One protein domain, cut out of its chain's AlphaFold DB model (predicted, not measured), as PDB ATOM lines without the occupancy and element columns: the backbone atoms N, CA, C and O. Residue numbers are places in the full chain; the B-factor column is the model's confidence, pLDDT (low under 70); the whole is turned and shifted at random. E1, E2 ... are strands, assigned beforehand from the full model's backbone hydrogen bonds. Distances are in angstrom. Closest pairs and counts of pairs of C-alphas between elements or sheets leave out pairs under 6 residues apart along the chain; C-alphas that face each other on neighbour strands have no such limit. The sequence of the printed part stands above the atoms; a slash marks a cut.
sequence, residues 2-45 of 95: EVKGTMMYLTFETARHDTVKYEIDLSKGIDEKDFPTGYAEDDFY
ATOM      1  N   GLU A   2      26.072   1.497  96.675       95.75
ATOM      2  CA  GLU A   2      25.218   2.008  95.606       95.75
ATOM      3  C   GLU A   2      26.014   3.068  94.839       95.75
ATOM      4  O   GLU A   2      26.728   3.852  95.460       95.75
ATOM      5  N   VAL A   3      25.913   3.086  93.510       95.12
ATOM      6  CA  VAL A   3      26.533   4.118  92.669       95.12
ATOM      7  C   VAL A   3      25.429   4.814  91.875       95.12
ATOM      8  O   VAL A   3      24.619   4.146  91.231       95.12
ATOM      9  N   LYS A   4      25.373   6.147  91.951       95.12
ATOM     10  CA  LYS A   4      24.413   7.006  91.238       95.12
ATOM     11  C   LYS A   4      25.183   8.116  90.531       95.12
ATOM     12  O   LYS A   4      25.726   9.005  91.185       95.12
ATOM     13  N   GLY A   5      25.231   8.074  89.199       94.56
ATOM     14  CA  GLY A   5      26.159   8.926  88.450       94.56
ATOM     15  C   GLY A   5      27.594   8.662  88.913       94.56
ATOM     16  O   GLY A   5      28.003   7.508  88.986       94.56
ATOM     17  N   THR A   6      28.322   9.710  89.298       96.31
ATOM     18  CA  THR A   6      29.694   9.609  89.830       96.31
ATOM     19  C   THR A   6      29.750   9.430  91.348       96.31
ATOM     20  O   THR A   6      30.831   9.274  91.905       96.31
ATOM     21  N   MET A   7      28.614   9.445  92.047       97.75
ATOM     22  CA  MET A   7      28.592   9.341  93.505       97.75
ATOM     23  C   MET A   7      28.462   7.886  93.950       97.75
ATOM     24  O   MET A   7      27.495   7.200  93.612       97.75
ATOM     25  N   MET A   8      29.420   7.432  94.757       97.62
ATOM     26  CA  MET A   8      29.397   6.152  95.454       97.62
ATOM     27  C   MET A   8      28.953   6.341  96.905       97.62
ATOM     28  O   MET A   8      29.551   7.100  97.666       97.62
ATOM     29  N   TYR A   9      27.948   5.570  97.305       98.19
ATOM     30  CA  TYR A   9      27.408   5.528  98.657       98.19
ATOM     31  C   TYR A   9      27.738   4.180  99.302       98.19
ATOM     32  O   TYR A   9      27.359   3.105  98.810       98.19
ATOM     33  N   LEU A  10      28.442   4.228 100.431       98.19
ATOM     34  CA  LEU A  10      28.743   3.064 101.256       98.19
ATOM     35  C   LEU A  10      27.939   3.141 102.549       98.19
ATOM     36  O   LEU A  10      27.815   4.189 103.176       98.19
ATOM     37  N   THR A  11      27.380   2.009 102.951       97.88
ATOM     38  CA  THR A  11      26.655   1.861 104.210       97.88
ATOM     39  C   THR A  11      27.066   0.529 104.805       97.88
ATOM     40  O   THR A  11      26.972  -0.502 104.136       97.88
ATOM     41  N   PHE A  12      27.557   0.577 106.036       98.00
ATOM     42  CA  PHE A  12      27.972  -0.581 106.810       98.00
ATOM     43  C   PHE A  12      27.090  -0.672 108.047       98.00
ATOM     44  O   PHE A  12      26.980   0.285 108.812       98.00
ATOM     45  N   GLU A  13      26.463  -1.830 108.228       97.62
ATOM     46  CA  GLU A  13      25.511  -2.085 109.303       97.62
ATOM     47  C   GLU A  13      25.888  -3.368 110.028       97.62
ATOM     48  O   GLU A  13      26.279  -4.366 109.417       97.62
ATOM     49  N   THR A  14      25.750  -3.350 111.349       97.00
ATOM     50  CA  THR A  14      25.900  -4.536 112.189       97.00
ATOM     51  C   THR A  14      24.882  -4.463 113.322       97.00
ATOM     52  O   THR A  14      24.433  -3.383 113.685       97.00
ATOM     53  N   ALA A  15      24.552  -5.594 113.943       97.31
ATOM     54  CA  ALA A  15      23.616  -5.602 115.070       97.31
ATOM     55  C   ALA A  15      24.165  -4.946 116.355       97.31
ATOM     56  O   ALA A  15      23.406  -4.722 117.291       97.31
ATOM     57  N   ARG A  16      25.484  -4.711 116.445       97.69
ATOM     58  CA  ARG A  16      26.166  -4.316 117.694       97.69
ATOM     59  C   ARG A  16      26.795  -2.926 117.661       97.69
ATOM     60  O   ARG A  16      27.279  -2.469 118.690       97.69
ATOM     61  N   HIS A  17      26.835  -2.295 116.496       97.62
ATOM     62  CA  HIS A  17      27.492  -1.010 116.285       97.62
ATOM     63  C   HIS A  17      26.606  -0.119 115.430       97.62
ATOM     64  O   HIS A  17      25.857  -0.624 114.592       97.62
ATOM     65  N   ASP A  18      26.742   1.187 115.629       98.31
ATOM     66  CA  ASP A  18      26.037   2.186 114.839       98.31
ATOM     67  C   ASP A  18      26.373   2.064 113.350       98.31
ATOM     68  O   ASP A  18      27.474   1.661 112.957       98.31
ATOM     69  N   THR A  19      25.406   2.431 112.512       98.44
ATOM     70  CA  THR A  19      25.581   2.460 111.063       98.44
ATOM     71  C   THR A  19      26.659   3.469 110.680       98.44
ATOM     72  O   THR A  19      26.567   4.649 111.020       98.44
ATOM     73  N   VAL A  20      27.635   3.028 109.886       98.44
ATOM     74  CA  VAL A  20      28.673   3.899 109.320       98.44
ATOM     75  C   VAL A  20      28.367   4.150 107.848       98.44
ATOM     76  O   VAL A  20      28.060   3.217 107.100       98.44
ATOM     77  N   LYS A  21      28.447   5.413 107.425       98.62
ATOM     78  CA  LYS A  21      28.162   5.839 106.049       98.62
ATOM     79  C   LYS A  21      29.322   6.633 105.469       98.62
ATOM     80  O   LYS A  21      29.942   7.423 106.176       98.62
ATOM     81  N   TYR A  22      29.559   6.441 104.177       98.44
ATOM     82  CA  TYR A  22      30.500   7.235 103.393       98.44
ATOM     83  C   TYR A  22      29.864   7.634 102.067       98.44
ATOM     84  O   TYR A  22      29.126   6.847 101.468       98.44
ATOM     85  N   GLU A  23      30.205   8.831 101.604       98.25
ATOM     86  CA  GLU A  23      29.842   9.360 100.293       98.25
ATOM     87  C   GLU A  23      31.128   9.778  99.589       98.25
ATOM     88  O   GLU A  23      31.922  10.541 100.140       98.25
ATOM     89  N   ILE A  24      31.371   9.214  98.410       97.44
ATOM     90  CA  ILE A  24      32.634   9.357  97.688       97.44
ATOM     91  C   ILE A  24      32.313   9.767  96.253       97.44
ATOM     92  O   ILE A  24      31.549   9.088  95.568       97.44
ATOM     93  N   ASP A  25      32.893  10.877  95.804       97.19
ATOM     94  CA  ASP A  25      32.791  11.345  94.422       97.19
ATOM     95  C   ASP A  25      33.873  10.670  93.576       97.19
ATOM     96  O   ASP A  25      35.050  11.015  93.670       97.19
ATOM     97  N   LEU A  26      33.473   9.698  92.759       97.00
ATOM     98  CA  LEU A  26      34.367   8.909  91.913       97.00
ATOM     99  C   LEU A  26      34.992   9.723  90.771       97.00
ATOM    100  O   LEU A  26      35.933   9.247  90.147       97.00
ATOM    101  N   SER A  27      34.499  10.934  90.490       96.81
ATOM    102  CA  SER A  27      35.095  11.815  89.476       96.81
ATOM    103  C   SER A  27      36.324  12.578  89.974       96.81
ATOM    104  O   SER A  27      36.998  13.245  89.189       96.81
ATOM    105  N   LYS A  28      36.620  12.505  91.278       95.88
ATOM    106  CA  LYS A  28      37.732  13.218  91.903       95.88
ATOM    107  C   LYS A  28      38.875  12.272  92.249       95.88
ATOM    108  O   LYS A  28      38.678  11.293  92.965       95.88
ATOM    109  N   GLY A  29      40.074  12.621  91.792       92.69
ATOM    110  CA  GLY A  29      41.317  12.046  92.299       92.69
ATOM    111  C   GLY A  29      41.597  12.447  93.752       92.69
ATOM    112  O   GLY A  29      41.039  13.421  94.266       92.69
ATOM    113  N   ILE A  30      42.469  11.689  94.408       91.88
ATOM    114  CA  ILE A  30      43.014  11.982  95.737       91.88
ATOM    115  C   ILE A  30      44.240  12.889  95.620       91.88
ATOM    116  O   ILE A  30      44.411  13.790  96.443       91.88
ATOM    117  N   ASP A  31      45.081  12.666  94.607       95.50
ATOM    118  CA  ASP A  31      46.262  13.483  94.340       95.50
ATOM    119  C   ASP A  31      46.453  13.795  92.843       95.50
ATOM    120  O   ASP A  31      45.678  13.379  91.985       95.50
ATOM    121  N   GLU A  32      47.478  14.590  92.527       94.94
ATOM    122  CA  GLU A  32      47.758  15.067  91.164       94.94
ATOM    123  C   GLU A  32      48.182  13.963  90.180       94.94
ATOM    124  O   GLU A  32      48.271  14.218  88.979       94.94
ATOM    125  N   LYS A  33      48.490  12.754  90.662       96.25
ATOM    126  CA  LYS A  33      48.838  11.607  89.813       96.25
ATOM    127  C   LYS A  33      47.605  10.861  89.318       96.25
ATOM    128  O   LYS A  33      47.735  10.064  88.388       96.25
ATOM    129  N   ASP A  34      46.450  11.081  89.937       96.06
ATOM    130  CA  ASP A  34      45.197  10.473  89.516       96.06
ATOM    131  C   ASP A  34      44.685  11.101  88.213       96.06
ATOM    132  O   ASP A  34      45.017  12.233  87.850       96.06
ATOM    133  N   PHE A  35      43.856  10.356  87.481       95.25
ATOM    134  CA  PHE A  35      43.279  10.859  86.238       95.25
ATOM    135  C   PHE A  35      42.370  12.075  86.518       95.25
ATOM    136  O   PHE A  35      41.590  12.026  87.473       95.25
ATOM    137  N   PRO A  36      42.408  13.154  85.707       94.25
ATOM    138  CA  PRO A  36      41.695  14.400  86.020       94.25
ATOM    139  C   PRO A  36      40.176  14.272  86.180       94.25
ATOM    140  O   PRO A  36      39.571  15.090  86.869       94.25
ATOM    141  N   THR A  37      39.558  13.274  85.546       95.19
ATOM    142  CA  THR A  37      38.122  12.976  85.677       95.19
ATOM    143  C   THR A  37      37.851  11.731  86.524       95.19
ATOM    144  O   THR A  37      36.732  11.212  86.525       95.19
ATOM    145  N   GLY A  38      38.858  11.253  87.262       94.81
ATOM    146  CA  GLY A  38      38.783  10.051  88.081       94.81
ATOM    147  C   GLY A  38      38.244   8.874  87.274       94.81
ATOM    148  O   GLY A  38      38.781   8.526  86.228       94.81
ATOM    149  N   TYR A  39      37.144   8.311  87.758       96.19
ATOM    150  CA  TYR A  39      36.438   7.173  87.177       96.19
ATOM    151  C   TYR A  39      35.154   7.567  86.423       96.19
ATOM    152  O   TYR A  39      34.282   6.727  86.210       96.19
ATOM    153  N   ALA A  40      34.971   8.840  86.055       95.44
ATOM    154  CA  ALA A  40      33.713   9.319  85.467       95.44
ATOM    155  C   ALA A  40      33.376   8.711  84.090       95.44
ATOM    156  O   ALA A  40      32.211   8.733  83.692       95.44
ATOM    157  N   GLU A  41      34.374   8.193  83.373       93.94
ATOM    158  CA  GLU A  41      34.256   7.708  81.988       93.94
ATOM    159  C   GLU A  41      34.546   6.204  81.846       93.94
ATOM    160  O   GLU A  41      34.589   5.683  80.732       93.94
ATOM    161  N   ASP A  42      34.721   5.502  82.966       94.81
ATOM    162  CA  ASP A  42      35.118   4.096  82.992       94.81
ATOM    163  C   ASP A  42      33.913   3.148  83.125       94.81
ATOM    164  O   ASP A  42      32.924   3.434  83.807       94.81
ATOM    165  N   ASP A  43      34.031   1.965  82.516       93.94
ATOM    166  CA  ASP A  43      33.073   0.870  82.674       93.94
ATOM    167  C   ASP A  43      33.405   0.011  83.905       93.94
ATOM    168  O   ASP A  43      34.542  -0.427  84.104       93.94
ATOM    169  N   PHE A  44      32.383  -0.322  84.703       93.75
ATOM    170  CA  PHE A  44      32.553  -1.059  85.959       93.75
ATOM    171  C   PHE A  44      31.690  -2.308  86.077       93.75
ATOM    172  O   PHE A  44      30.633  -2.461  85.467       93.75
ATOM    173  N   TYR A  45      32.130  -3.195  86.967       94.69
ATOM    174  CA  TYR A  45      31.384  -4.358  87.422       94.69
ATOM    175  C   TYR A  45      31.682  -4.631  88.900       94.69
ATOM    176  O   TYR A  45      32.753  -4.303  89.413       94.69
TER     177      TYR A  45
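AT A GLANCE: This is residues 2 to 45 of the 95 residues of a protein of Vibrio variabilis (UniProt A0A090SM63). With little regular structure, this is a small antiparallel sheet, a meander in which each strand is the antiparallel neighbour of the one before, drawn out by the long hairpin of E2 and E3. The turn of that hairpin makes one end of the long axis, and the winding stretch of residues 26 to 45 gathers at the other. The printed part has 44 residues, no named helix and three strands in the order E1, E2, E3, also the order across the sheet; it is all strand, with 15 residues in named elements. It is loose, radius of gyration of the C-alphas 13.4 A, and spans 40 by 22 by 14 A.

HOW THE PARTS SIT: Edge strand E1, residues 2 to 4, forms a hairpin with inner strand E2, residues 7 to 12, antiparallel at 161 degrees; N 9 and O 2 are within hydrogen-bond range at 2.8 A. E2 forms a hairpin with edge strand E3, residues 20 to 25, antiparallel at 166 degrees, with N 8 and O 24 at 2.8 A.

IN THESE COORDINATES: E1 begins at C-alpha 2 (25.218, 2.008, 95.606) and is 6.7 A long. E2 is 16.6 A and E3 17.2 A, ending at C-alpha 25 (32.791, 11.345, 94.422).

THE WHOLE: The C-alphas farthest apart, of Arg 16 and Pro 36, are 39.9 A apart. The link E1 to E2 is tight, E2 to E3 short. The printed part has no cut, and no printed residue is under 70 in pLDDT.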